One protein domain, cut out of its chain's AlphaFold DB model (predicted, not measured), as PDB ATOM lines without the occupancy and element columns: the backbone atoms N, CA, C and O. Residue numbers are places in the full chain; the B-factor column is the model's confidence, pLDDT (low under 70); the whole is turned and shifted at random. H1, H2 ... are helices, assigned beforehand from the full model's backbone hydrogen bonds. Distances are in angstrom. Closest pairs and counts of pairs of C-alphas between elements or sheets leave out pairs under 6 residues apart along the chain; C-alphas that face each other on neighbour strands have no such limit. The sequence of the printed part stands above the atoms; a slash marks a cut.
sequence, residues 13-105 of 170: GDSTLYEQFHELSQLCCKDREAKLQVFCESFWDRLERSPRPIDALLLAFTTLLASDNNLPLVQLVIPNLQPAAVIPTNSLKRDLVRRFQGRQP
ATOM      1  N   GLY A  13     -60.777  31.790  35.225       73.25
ATOM      2  CA  GLY A  13     -59.854  30.736  34.791       73.25
ATOM      3  C   GLY A  13     -58.397  31.186  34.602       73.25
ATOM      4  O   GLY A  13     -57.481  30.385  34.761       73.25
ATOM      5  N   ASP A  14     -58.157  32.461  34.295       80.81
ATOM      6  CA  ASP A  14     -56.800  33.007  34.177       80.81
ATOM      7  C   ASP A  14     -56.179  33.229  35.568       80.81
ATOM      8  O   ASP A  14     -54.985  32.997  35.744       80.81
ATOM      9  N   SER A  15     -56.988  33.581  36.578       82.62
ATOM     10  CA  SER A  15     -56.535  33.674  37.976       82.62
ATOM     11  C   SER A  15     -56.104  32.312  38.521       82.62
ATOM     12  O   SER A  15     -55.020  32.192  39.087       82.62
ATOM     13  N   THR A  16     -56.899  31.262  38.281       87.25
ATOM     14  CA  THR A  16     -56.566  29.905  38.743       87.25
ATOM     15  C   THR A  16     -55.297  29.368  38.085       87.25
ATOM     16  O   THR A  16     -54.466  28.754  38.746       87.25
ATOM     17  N   LEU A  17     -55.102  29.633  36.788       88.25
ATOM     18  CA  LEU A  17     -53.875  29.250  36.081       88.25
ATOM     19  C   LEU A  17     -52.657  30.012  36.609       88.25
ATOM     20  O   LEU A  17     -51.564  29.452  36.693       88.25
ATOM     21  N   TYR A  18     -52.834  31.279  36.981       87.75
ATOM     22  CA  TYR A  18     -51.767  32.080  37.569       87.75
ATOM     23  C   TYR A  18     -51.344  31.550  38.943       87.75
ATOM     24  O   TYR A  18     -50.150  31.427  39.207       87.75
ATOM     25  N   GLU A  19     -52.303  31.178  39.791       87.06
ATOM     26  CA  GLU A  19     -52.039  30.560  41.095       87.06
ATOM     27  C   GLU A  19     -51.308  29.219  40.951       87.06
ATOM     28  O   GLU A  19     -50.291  29.005  41.612       87.06
ATOM     29  N   GLN A  20     -51.759  28.361  40.030       87.62
ATOM     30  CA  GLN A  20     -51.092  27.091  39.717       87.62
ATOM     31  C   GLN A  20     -49.653  27.311  39.240       87.62
ATOM     32  O   GLN A  20     -48.726  26.650  39.709       87.62
ATOM     33  N   PHE A  21     -49.438  28.265  38.331       88.56
ATOM     34  CA  PHE A  21     -48.098  28.607  37.865       88.56
ATOM     35  C   PHE A  21     -47.215  29.143  38.999       88.56
ATOM     36  O   PHE A  21     -46.048  28.760  39.117       88.56
ATOM     37  N   HIS A  22     -47.766  30.002  39.859       87.62
ATOM     38  CA  HIS A  22     -47.050  30.543  41.007       87.62
ATOM     39  C   HIS A  22     -46.626  29.430  41.969       87.62
ATOM     40  O   HIS A  22     -45.469  29.392  42.387       87.62
ATOM     41  N   GLU A  23     -47.510  28.479  42.270       87.56
ATOM     42  CA  GLU A  23     -47.185  27.324  43.106       87.56
ATOM     43  C   GLU A  23     -46.085  26.443  42.489       87.56
ATOM     44  O   GLU A  23     -45.163  26.017  43.188       87.56
ATOM     45  N   LEU A  24     -46.124  26.226  41.170       86.75
ATOM     46  CA  LEU A  24     -45.085  25.492  40.438       86.75
ATOM     47  C   LEU A  24     -43.721  26.184  40.453       86.75
ATOM     48  O   LEU A  24     -42.692  25.515  40.363       86.75
ATOM     49  N   SER A  25     -43.710  27.514  40.550       84.06
ATOM     50  CA  SER A  25     -42.484  28.315  40.594       84.06
ATOM     51  C   SER A  25     -41.808  28.338  41.972       84.06
ATOM     52  O   SER A  25     -40.689  28.839  42.097       84.06
ATOM     53  N   GLN A  26     -42.451  27.786  43.007       85.44
ATOM     54  CA  GLN A  26     -41.875  27.714  44.348       85.44
ATOM     55  C   GLN A  26     -40.729  26.693  44.409       85.44
ATOM     56  O   GLN A  26     -40.836  25.580  43.899       85.44
ATOM     57  N   LEU A  27     -39.649  27.054  45.113       71.50
ATOM     58  CA  LEU A  27     -38.437  26.231  45.270       71.50
ATOM     59  C   LEU A  27     -38.706  24.827  45.846       71.50
ATOM     60  O   LEU A  27     -37.983  23.890  45.524       71.50
ATOM     61  N   CYS A  28     -39.746  24.678  46.670       75.56
ATOM     62  CA  CYS A  28     -40.121  23.423  47.326       75.56
ATOM     63  C   CYS A  28     -41.573  23.036  47.002       75.56
ATOM     64  O   CYS A  28     -42.403  22.883  47.898       75.56
ATOM     65  N   CYS A  29     -41.892  22.904  45.716       81.94
ATOM     66  CA  CYS A  29     -43.207  22.445  45.282       81.94
ATOM     67  C   CYS A  29     -43.342  20.925  45.496       81.94
ATOM     68  O   CYS A  29     -42.683  20.136  44.819       81.94
ATOM     69  N   LYS A  30     -44.189  20.504  46.446       84.25
ATOM     70  CA  LYS A  30     -44.586  19.092  46.579       84.25
ATOM     71  C   LYS A  30     -45.448  18.687  45.383       84.25
ATOM     72  O   LYS A  30     -46.300  19.479  44.970       84.25
ATOM     73  N   ASP A  31     -45.230  17.475  44.877       87.81
ATOM     74  CA  ASP A  31     -45.938  16.898  43.724       87.81
ATOM     75  C   ASP A  31     -45.848  17.780  42.473       87.81
ATOM     76  O   ASP A  31     -46.822  18.000  41.744       87.81
ATOM     77  N   ARG A  32     -44.652  18.330  42.247       87.12
ATOM     78  CA  ARG A  32     -44.387  19.299  41.188       87.12
ATOM     79  C   ARG A  32     -44.770  18.763  39.807       87.12
ATOM     80  O   ARG A  32     -45.297  19.523  38.997       87.12
ATOM     81  N   GLU A  33     -44.490  17.496  39.531       87.81
ATOM     82  CA  GLU A  33     -44.789  16.838  38.260       87.81
ATOM     83  C   GLU A  33     -46.302  16.742  38.041       87.81
ATOM     84  O   GLU A  33     -46.803  17.178  37.006       87.81
ATOM     85  N   ALA A  34     -47.052  16.267  39.038       88.12
ATOM     86  CA  ALA A  34     -48.509  16.170  38.953       88.12
ATOM     87  C   ALA A  34     -49.158  17.549  38.751       88.12
ATOM     88  O   ALA A  34     -50.022  17.725  37.893       88.12
ATOM     89  N   LYS A  35     -48.691  18.568  39.482       89.31
ATOM     90  CA  LYS A  35     -49.163  19.950  39.312       89.31
ATOM     91  C   LYS A  35     -48.805  20.524  37.945       89.31
ATOM     92  O   LYS A  35     -49.597  21.269  37.374       89.31
ATOM     93  N   LEU A  36     -47.631  20.184  37.410       90.25
ATOM     94  CA  LEU A  36     -47.202  20.619  36.084       90.25
ATOM     95  C   LEU A  36     -48.104  20.014  35.011       90.25
ATOM     96  O   LEU A  36     -48.523  20.734  34.111       90.25
ATOM     97  N   GLN A  37     -48.447  18.733  35.142       90.69
ATOM     98  CA  GLN A  37     -49.421  18.085  34.275       90.69
ATOM     99  C   GLN A  37     -50.767  18.820  34.308       90.69
ATOM    100  O   GLN A  37     -51.222  19.285  33.265       90.69
ATOM    101  N   VAL A  38     -51.353  19.007  35.497       90.44
ATOM    102  CA  VAL A  38     -52.658  19.677  35.651       90.44
ATOM    103  C   VAL A  38     -52.637  21.086  35.059       90.44
ATOM    104  O   VAL A  38     -53.569  21.480  34.353       90.44
ATOM    105  N   PHE A  39     -51.566  21.843  35.308       91.62
ATOM    106  CA  PHE A  39     -51.388  23.174  34.735       91.62
ATOM    107  C   PHE A  39     -51.307  23.128  33.205       91.62
ATOM    108  O   PHE A  39     -51.956  23.928  32.534       91.62
ATOM    109  N   CYS A  40     -50.539  22.197  32.634       92.06
ATOM    110  CA  CYS A  40     -50.387  22.072  31.189       92.06
ATOM    111  C   CYS A  40     -51.695  21.692  30.490       92.06
ATOM    112  O   CYS A  40     -52.007  22.303  29.470       92.06
ATOM    113  N   GLU A  41     -52.472  20.757  31.041       91.12
ATOM    114  CA  GLU A  41     -53.806  20.393  30.534       91.12
ATOM    115  C   GLU A  41     -54.744  21.601  30.589       91.12
ATOM    116  O   GLU A  41     -55.282  22.039  29.570       91.12
ATOM    117  N   SER A  42     -54.846  22.217  31.770       90.44
ATOM    118  CA  SER A  42     -55.734  23.354  32.012       90.44
ATOM    119  C   SER A  42     -55.390  24.546  31.116       90.44
ATOM    120  O   SER A  42     -56.279  25.202  30.564       90.44
ATOM    121  N   PHE A  43     -54.098  24.832  30.939       91.00
ATOM    122  CA  PHE A  43     -53.636  25.908  30.070       91.00
ATOM    123  C   PHE A  43     -53.888  25.583  28.596       91.00
ATOM    124  O   PHE A  43     -54.340  26.447  27.840       91.00
ATOM    125  N   TRP A  44     -53.638  24.339  28.178       91.75
ATOM    126  CA  TRP A  44     -53.874  23.907  26.805       91.75
ATOM    127  C   TRP A  44     -55.352  24.010  26.422       91.75
ATOM    128  O   TRP A  44     -55.668  24.512  25.342       91.75
ATOM    129  N   ASP A  45     -56.262  23.631  27.312       89.50
ATOM    130  CA  ASP A  45     -57.705  23.772  27.097       89.50
ATOM    131  C   ASP A  45     -58.144  25.238  27.096       89.50
ATOM    132  O   ASP A  45     -58.970  25.669  26.283       89.50
ATOM    133  N   ARG A  46     -57.547  26.059  27.967       88.62
ATOM    134  CA  ARG A  46     -57.836  27.496  28.046       88.62
ATOM    135  C   ARG A  46     -57.529  28.239  26.740       88.62
ATOM    136  O   ARG A  46     -58.227  29.214  26.443       88.62
ATOM    137  N   LEU A  47     -56.551  27.780  25.950       87.69
ATOM    138  CA  LEU A  47     -56.203  28.355  24.639       87.69
ATOM    139  C   LEU A  47     -57.320  28.237  23.589       87.69
ATOM    140  O   LEU A  47     -57.285  28.947  22.582       87.69
ATOM    141  N   GLU A  48     -58.302  27.358  23.793       86.50
ATOM    142  CA  GLU A  48     -59.464  27.234  22.898       86.50
ATOM    143  C   GLU A  48     -60.562  28.253  23.206       86.50
ATOM    144  O   GLU A  48     -61.424  28.516  22.368       86.50
ATOM    145  N   ARG A  49     -60.527  28.852  24.398       85.38
ATOM    146  CA  ARG A  49     -61.574  29.748  24.885       85.38
ATOM    147  C   ARG A  49     -61.264  31.201  24.541       85.38
ATOM    148  O   ARG A  49     -60.122  31.651  24.630       85.38
ATOM    149  N   SER A  50     -62.311  31.953  24.210       76.44
ATOM    150  CA  SER A  50     -62.265  33.416  24.115       76.44
ATOM    151  C   SER A  50     -62.734  34.035  25.437       76.44
ATOM    152  O   SER A  50     -63.684  33.512  26.021       76.44
ATOM    153  N   PRO A  51     -62.122  35.130  25.921       81.31
ATOM    154  CA  PRO A  51     -61.028  35.903  25.320       81.31
ATOM    155  C   PRO A  51     -59.665  35.205  25.431       81.31
ATOM    156  O   PRO A  51     -59.498  34.274  26.214       81.31
ATOM    157  N   ARG A  52     -58.677  35.653  24.648       82.38
ATOM    158  CA  ARG A  52     -57.305  35.116  24.678       82.38
ATOM    159  C   ARG A  52     -56.691  35.230  26.092       82.38
ATOM    160  O   ARG A  52     -56.964  36.225  26.761       82.38
ATOM    161  N   PRO A  53     -55.862  34.264  26.541       83.56
ATOM    162  CA  PRO A  53     -55.174  34.370  27.826       83.56
ATOM    163  C   PRO A  53     -54.245  35.581  27.879       83.56
ATOM    164  O   PRO A  53     -53.688  35.996  26.859       83.56
ATOM    165  N   ILE A  54     -54.036  36.099  29.085       85.38
ATOM    166  CA  ILE A  54     -53.137  37.228  29.342       85.38
ATOM    167  C   ILE A  54     -51.715  36.871  28.883       85.38
ATOM    168  O   ILE A  54     -51.227  35.767  29.141       85.38
ATOM    169  N   ASP A  55     -51.017  37.809  28.240       83.19
ATOM    170  CA  ASP A  55     -49.683  37.561  27.671       83.19
ATOM    171  C   ASP A  55     -48.647  37.110  28.716       83.19
ATOM    172  O   ASP A  55     -47.754  36.329  28.394       83.19
ATOM    173  N   ALA A  56     -48.798  37.519  29.979       83.44
ATOM    174  CA  ALA A  56     -47.965  37.040  31.083       83.44
ATOM    175  C   ALA A  56     -48.079  35.517  31.293       83.44
ATOM    176  O   ALA A  56     -47.067  34.850  31.503       83.44
ATOM    177  N   LEU A  57     -49.289  34.955  31.183       85.25
ATOM    178  CA  LEU A  57     -49.517  33.513  31.299       85.25
ATOM    179  C   LEU A  57     -49.006  32.757  30.070       85.25
ATOM    180  O   LEU A  57     -48.430  31.680  30.200       85.25
ATOM    181  N   LEU A  58     -49.160  33.335  28.874       87.00
ATOM    182  CA  LEU A  58     -48.565  32.778  27.656       87.00
ATOM    183  C   LEU A  58     -47.040  32.719  27.765       87.00
ATOM    184  O   LEU A  58     -46.441  31.700  27.423       87.00
ATOM    185  N   LEU A  59     -46.414  33.781  28.277       86.00
ATOM    186  CA  LEU A  59     -44.976  33.810  28.510       86.00
ATOM    187  C   LEU A  59     -44.562  32.730  29.520       86.00
ATOM    188  O   LEU A  59     -43.671  31.942  29.217       86.00
ATOM    189  N   ALA A  60     -45.255  32.642  30.657       85.00
ATOM    190  CA  ALA A  60     -45.042  31.621  31.685       85.00
ATOM    191  C   ALA A  60     -45.157  30.181  31.147       85.00
ATOM    192  O   ALA A  60     -44.335  29.316  31.448       85.00
ATOM    193  N   PHE A  61     -46.138  29.918  30.284       88.00
ATOM    194  CA  PHE A  61     -46.270  28.617  29.636       88.00
ATOM    195  C   PHE A  61     -45.110  28.345  28.668       88.00
ATOM    196  O   PHE A  61     -44.527  27.261  28.672       88.00
ATOM    197  N   THR A  62     -44.697  29.340  27.872       86.31
ATOM    198  CA  THR A  62     -43.552  29.172  26.962       86.31
ATOM    199  C   THR A  62     -42.218  28.988  27.680       86.31
ATOM    200  O   THR A  62     -41.358  28.280  27.157       86.31
ATOM    201  N   THR A  63     -42.020  29.586  28.859       84.25
ATOM    202  CA  THR A  63     -40.805  29.366  29.656       84.25
ATOM    203  C   THR A  63     -40.776  27.961  30.249       84.25
ATOM    204  O   THR A  63     -39.719  27.335  30.245       84.25
ATOM    205  N   LEU A  64     -41.925  27.417  30.668       84.69
ATOM    206  CA  LEU A  64     -42.031  26.016  31.092       84.69
ATOM    207  C   LEU A  64     -41.720  25.044  29.955       84.69
ATOM    208  O   LEU A  64     -40.967  24.097  30.174       84.69
ATOM    209  N   LEU A  65     -42.243  25.309  28.752       82.31
ATOM    210  CA  LEU A  65     -41.955  24.526  27.546       82.31
ATOM    211  C   LEU A  65     -40.487  24.593  27.112       82.31
ATOM    212  O   LEU A  65     -40.010  23.684  26.445       82.31
ATOM    213  N   ALA A  66     -39.780  25.670  27.453       79.38
ATOM    214  CA  ALA A  66     -38.362  25.824  27.149       79.38
ATOM    215  C   ALA A  66     -37.442  25.087  28.141       79.38
ATOM    216  O   ALA A  66     -36.232  25.080  27.941       79.38
ATOM    217  N   SER A  67     -37.985  24.509  29.217       81.62
ATOM    218  CA  SER A  67     -37.205  23.767  30.204       81.62
ATOM    219  C   SER A  67     -37.094  22.292  29.822       81.62
ATOM    220  O   SER A  67     -38.100  21.580  29.790       81.62
ATOM    221  N   ASP A  68     -35.863  21.818  29.628       75.50
ATOM    222  CA  ASP A  68     -35.576  20.427  29.246       75.50
ATOM    223  C   ASP A  68     -36.120  19.398  30.249       75.50
ATOM    224  O   ASP A  68     -36.550  18.318  29.857       75.50
ATOM    225  N   ASN A  69     -36.173  19.747  31.539       78.06
ATOM    226  CA  ASN A  69     -36.671  18.860  32.597       78.06
ATOM    227  C   ASN A  69     -38.194  18.666  32.543       78.06
ATOM    228  O   ASN A  69     -38.702  17.613  32.913       78.06
ATOM    229  N   ASN A  70     -38.930  19.683  32.090       82.38
ATOM    230  CA  ASN A  70     -40.389  19.626  31.990       82.38
ATOM    231  C   ASN A  70     -40.827  18.979  30.670       82.38
ATOM    232  O   ASN A  70     -41.934  18.453  30.575       82.38
ATOM    233  N   LEU A  71     -39.964  19.022  29.651       79.62
ATOM    234  CA  LEU A  71     -40.283  18.658  28.275       79.62
ATOM    235  C   LEU A  71     -40.925  17.274  28.112       79.62
ATOM    236  O   LEU A  71     -41.972  17.203  27.463       79.62
ATOM    237  N   PRO A  72     -40.374  16.188  28.698       81.31
ATOM    238  CA  PRO A  72     -40.931  14.854  28.500       81.31
ATOM    239  C   PRO A  72     -42.341  14.750  29.076       81.31
ATOM    240  O   PRO A  72     -43.234  14.192  28.445       81.31
ATOM    241  N   LEU A  73     -42.559  15.351  30.249       84.50
ATOM    242  CA  LEU A  73     -43.864  15.349  30.891       84.50
ATOM    243  C   LEU A  73     -44.877  16.154  30.077       84.50
ATOM    244  O   LEU A  73     -45.989  15.697  29.840       84.50
ATOM    245  N   VAL A  74     -44.483  17.322  29.570       86.38
ATOM    246  CA  VAL A  74     -45.393  18.151  28.775       86.38
ATOM    247  C   VAL A  74     -45.743  17.497  27.431       86.38
ATOM    248  O   VAL A  74     -46.877  17.621  26.978       86.38
ATOM    249  N   GLN A  75     -44.828  16.745  26.812       86.12
ATOM    250  CA  GLN A  75     -45.116  15.964  25.599       86.12
ATOM    251  C   GLN A  75     -46.048  14.769  25.839       86.12
ATOM    252  O   GLN A  75     -46.772  14.372  24.924       86.12
ATOM    253  N   LEU A  76     -46.035  14.186  27.042       83.69
ATOM    254  CA  LEU A  76     -46.997  13.148  27.429       83.69
ATOM    255  C   LEU A  76     -48.404  13.732  27.573       83.69
ATOM    256  O   LEU A  76     -49.377  13.128  27.135       83.69
ATOM    257  N   VAL A  77     -48.484  14.923  28.159       88.25
ATOM    258  CA  VAL A  77     -49.739  15.598  28.487       88.25
ATOM    259  C   VAL A  77     -50.362  16.299  27.277       88.25
ATOM    260  O   VAL A  77     -51.580  16.327  27.128       88.25
ATOM    261  N   ILE A  78     -49.537  16.856  26.387       88.81
ATOM    262  CA  ILE A  78     -49.975  17.582  25.192       88.81
ATOM    263  C   ILE A  78     -49.451  16.850  23.947       88.81
ATOM    264  O   ILE A  78     -48.350  17.143  23.466       88.81
ATOM    265  N   PRO A  79     -50.252  15.942  23.358       83.81
ATOM    266  CA  PRO A  79     -49.822  15.119  22.228       83.81
ATOM    267  C   PRO A  79     -49.377  15.931  21.007       83.81
ATOM    268  O   PRO A  79     -48.490  15.511  20.272       83.81
ATOM    269  N   ASN A  80     -49.935  17.131  20.797       87.06
ATOM    270  CA  ASN A  80     -49.570  18.004  19.673       87.06
ATOM    271  C   ASN A  80     -48.117  18.515  19.719       87.06
ATOM    272  O   ASN A  80     -47.642  19.070  18.730       87.06
ATOM    273  N   LEU A  81     -47.427  18.367  20.854       83.25
ATOM    274  CA  LEU A  81     -46.018  18.736  21.012       83.25
ATOM    275  C   LEU A  81     -45.058  17.574  20.717       83.25
ATOM    276  O   LEU A  81     -43.839  17.762  20.739       83.25
ATOM    277  N   GLN A  82     -45.577  16.377  20.442       81.94
ATOM    278  CA  GLN A  82     -44.757  15.236  20.050       81.94
ATOM    279  C   GLN A  82     -44.217  15.405  18.618       81.94
ATOM    280  O   GLN A  82     -44.850  16.064  17.781       81.94
ATOM    281  N   PRO A  83     -43.053  14.808  18.301       74.00
ATOM    282  CA  PRO A  83     -42.555  14.758  16.933       74.00
ATOM    283  C   PRO A  83     -43.598  14.141  15.992       74.00
ATOM    284  O   PRO A  83     -44.234  13.149  16.335       74.00
ATOM    285  N   ALA A  84     -43.770  14.732  14.808       75.44
ATOM    286  CA  ALA A  84     -44.735  14.298  13.788       75.44
ATOM    287  C   ALA A  84     -46.229  14.344  14.193       75.44
ATOM    288  O   ALA A  84     -47.074  13.810  13.473       75.44
ATOM    289  N   ALA A  85     -46.584  15.013  15.294       80.62
ATOM    290  CA  ALA A  85     -47.980  15.198  15.673       80.62
ATOM    291  C   ALA A  85     -48.740  16.129  14.710       80.62
ATOM    292  O   ALA A  85     -48.175  17.039  14.092       80.62
ATOM    293  N   VAL A  86     -50.059  15.931  14.618       83.75
ATOM    294  CA  VAL A  86     -50.942  16.772  13.799       83.75
ATOM    295  C   VAL A  86     -50.976  18.195  14.359       83.75
ATOM    296  O   VAL A  86     -51.196  18.413  15.554       83.75
ATOM    297  N   ILE A  87     -50.782  19.176  13.474       82.94
ATOM    298  CA  ILE A  87     -50.798  20.594  13.833       82.94
ATOM    299  C   ILE A  87     -52.234  21.018  14.185       82.94
ATOM    300  O   ILE A  87     -53.141  20.825  13.372       82.94
ATOM    301  N   PRO A  88     -52.459  21.651  15.349       87.25
ATOM    302  CA  PRO A  88     -53.789  22.083  15.753       87.25
ATOM    303  C   PRO A  88     -54.371  23.169  14.826       87.25
ATOM    304  O   PRO A  88     -53.667  23.983  14.210       87.25
ATOM    305  N   THR A  89     -55.702  23.188  14.731       86.25
ATOM    306  CA  THR A  89     -56.463  24.152  13.918       86.25
ATOM    307  C   THR A  89     -56.483  25.547  14.542       86.25
ATOM    308  O   THR A  89     -56.415  26.537  13.814       86.25
ATOM    309  N   ASN A  90     -56.499  25.626  15.876       87.69
ATOM    310  CA  ASN A  90     -56.411  26.869  16.639       87.69
ATOM    311  C   ASN A  90     -55.077  27.593  16.359       87.69
ATOM    312  O   ASN A  90     -54.001  26.998  16.463       87.69
ATOM    313  N   SER A  91     -55.151  28.881  16.008       86.69
ATOM    314  CA  SER A  91     -53.990  29.691  15.619       86.69
ATOM    315  C   SER A  91     -52.963  29.847  16.743       86.69
ATOM    316  O   SER A  91     -51.772  29.691  16.494       86.69
ATOM    317  N   LEU A  92     -53.404  30.061  17.985       85.81
ATOM    318  CA  LEU A  92     -52.512  30.207  19.139       85.81
ATOM    319  C   LEU A  92     -51.788  28.899  19.459       85.81
ATOM    320  O   LEU A  92     -50.569  28.894  19.638       85.81
ATOM    321  N   LYS A  93     -52.516  27.775  19.478       90.06
ATOM    322  CA  LYS A  93     -51.911  26.446  19.666       90.06
ATOM    323  C   LYS A  93     -50.909  26.140  18.551       90.06
ATOM    324  O   LYS A  93     -49.814  25.656  18.822       90.06
ATOM    325  N   ARG A  94     -51.252  26.463  17.300       88.25
ATOM    326  CA  ARG A  94     -50.375  26.276  16.136       88.25
ATOM    327  C   ARG A  94     -49.081  27.074  16.257       88.25
ATOM    328  O   ARG A  94     -48.013  26.534  15.978       88.25
ATOM    329  N   ASP A  95     -49.166  28.330  16.676       86.56
ATOM    330  CA  ASP A  95     -47.990  29.182  16.851       86.56
ATOM    331  C   ASP A  95     -47.082  28.671  17.975       86.56
ATOM    332  O   ASP A  95     -45.859  28.663  17.818       86.56
ATOM    333  N   LEU A  96     -47.661  28.177  19.076       86.75
ATOM    334  CA  LEU A  96     -46.908  27.540  20.159       86.75
ATOM    335  C   LEU A  96     -46.192  26.269  19.687       86.75
ATOM    336  O   LEU A  96     -44.990  26.141  19.908       86.75
ATOM    337  N   VAL A  97     -46.889  25.382  18.971       87.38
ATOM    338  CA  VAL A  97     -46.306  24.146  18.415       87.38
ATOM    339  C   VAL A  97     -45.162  24.462  17.452       87.38
ATOM    340  O   VAL A  97     -44.095  23.862  17.552       87.38
ATOM    341  N   ARG A  98     -45.323  25.446  16.560       83.62
ATOM    342  CA  ARG A  98     -44.258  25.845  15.621       83.62
ATOM    343  C   ARG A  98     -43.030  26.398  16.335       83.62
ATOM    344  O   ARG A  98     -41.906  26.038  15.991       83.62
ATOM    345  N   ARG A  99     -43.228  27.263  17.336       81.56
ATOM    346  CA  ARG A  99     -42.128  27.806  18.153       81.56
ATOM    347  C   ARG A  99     -41.406  26.710  18.927       81.56
ATOM    348  O   ARG A  99     -40.194  26.793  19.097       81.56
ATOM    349  N   PHE A 100     -42.147  25.709  19.380       79.81
ATOM    350  CA  PHE A 100     -41.619  24.558  20.092       79.81
ATOM    351  C   PHE A 100     -40.793  23.645  19.177       79.81
ATOM    352  O   PHE A 100     -39.629  23.380  19.461       79.81
ATOM    353  N   GLN A 101     -41.346  23.244  18.030       77.00
ATOM    354  CA  GLN A 101     -40.667  22.394  17.045       77.00
ATOM    355  C   GLN A 101     -39.415  23.064  16.461       77.00
ATOM    356  O   GLN A 101     -38.390  22.412  16.294       77.00
ATOM    357  N   GLY A 102     -39.440  24.385  16.239       69.75
ATOM    358  CA  GLY A 102     -38.260  25.139  15.797       69.75
ATOM    359  C   GLY A 102     -37.097  25.155  16.803       69.75
ATOM    360  O   GLY A 102     -35.981  25.502  16.429       69.75
ATOM    361  N   ARG A 103     -37.337  24.773  18.066       66.38
ATOM    362  CA  ARG A 103     -36.329  24.690  19.139       66.38
ATOM    363  C   ARG A 103     -35.852  23.264  19.429       66.38
ATOM    364  O   ARG A 103     -34.965  23.091  20.259       66.38
ATOM    365  N   GLN A 104     -36.359  22.254  18.719       60.12
ATOM    366  CA  GLN A 104     -36.023  20.848  18.966       60.12
ATOM    367  C   GLN A 104     -34.658  20.306  18.479       60.12
ATOM    368  O   GLN A 104     -34.367  19.175  18.877       60.12
ATOM    369  N   PRO A 105     -33.763  20.997  17.729       52.69
ATOM    370  CA  PRO A 105     -32.539  20.333  17.259       52.69
ATOM    371  C   PRO A 105     -31.546  19.945  18.378       52.69
ATOM    372  O   PRO A 105     -30.581  19.237  18.110       52.69
TER     373      PRO A 105
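Overview. This is residues 13 to 105 of the 170 residues of an uncharacterized protein of Setosphaeria turcica (strain 28A) (UniProt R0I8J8). Three helices, H1, H3 and H5, make a loose row through the domain, and H2 lies along one side of it, folded back on H1 as a helical hairpin. The short H4 crosses H2, and a long link, residues 78 to 90, leads to H5 at the other end of the row from H1. The printed part has 93 residues with five named helices, H1 to H5 in chain order, and no named strand; the class is all helix. It is compact, with a radius of gyration of the C-alphas of 12.7 A, and only just flat, with spans of 35 by 31 by 17 A.

Arrangement. H1, residues 13 to 24, and H2, residues 32 to 46, form a hairpin: they touch at a shallow tilt of 22 degrees, opposite ways, the closest C-alphas being those of Leu 24 and Arg 32, 6.3 A apart. H3, residues 55 to 65, touches H1 at a steep tilt of 41 degrees, the closest C-alphas being those of Tyr 18 and Leu 57, 6.8 A. H4, residues 71 to 77, touches H2 at a steep tilt of 59 degrees, the closest C-alphas being those of Gln 37 and Val 77, 6.3 A. H5, residues 91 to 101, touches no helix but is near H3: the closest C-alphas, of Leu 65 and Phe 100, are 7.5 A apart. H1 and H5 are apart. In H1, H2, H3, H4 and H5 every O i to N i+4 pair is within hydrogen-bond range.

Along the chain. H1 begins at C-alpha 13 (-59.854, 30.736, 34.791) and is 16.7 A long from first to last C-alpha; H2 is 20.5 A, H3 15.2 A, H4 9.9 A and H5 15.3 A. H5 ends at C-alpha 101 (-40.667, 22.394, 17.045).

Size, cuts and confidence. The C-alphas farthest apart, of Cys 28 and Thr 89, are 37.2 A apart. The printed part has no cut. The link from H4 to H5 is long. Residues 26 to 31 stand free. Residues 102 to 105 have pLDDT under 70.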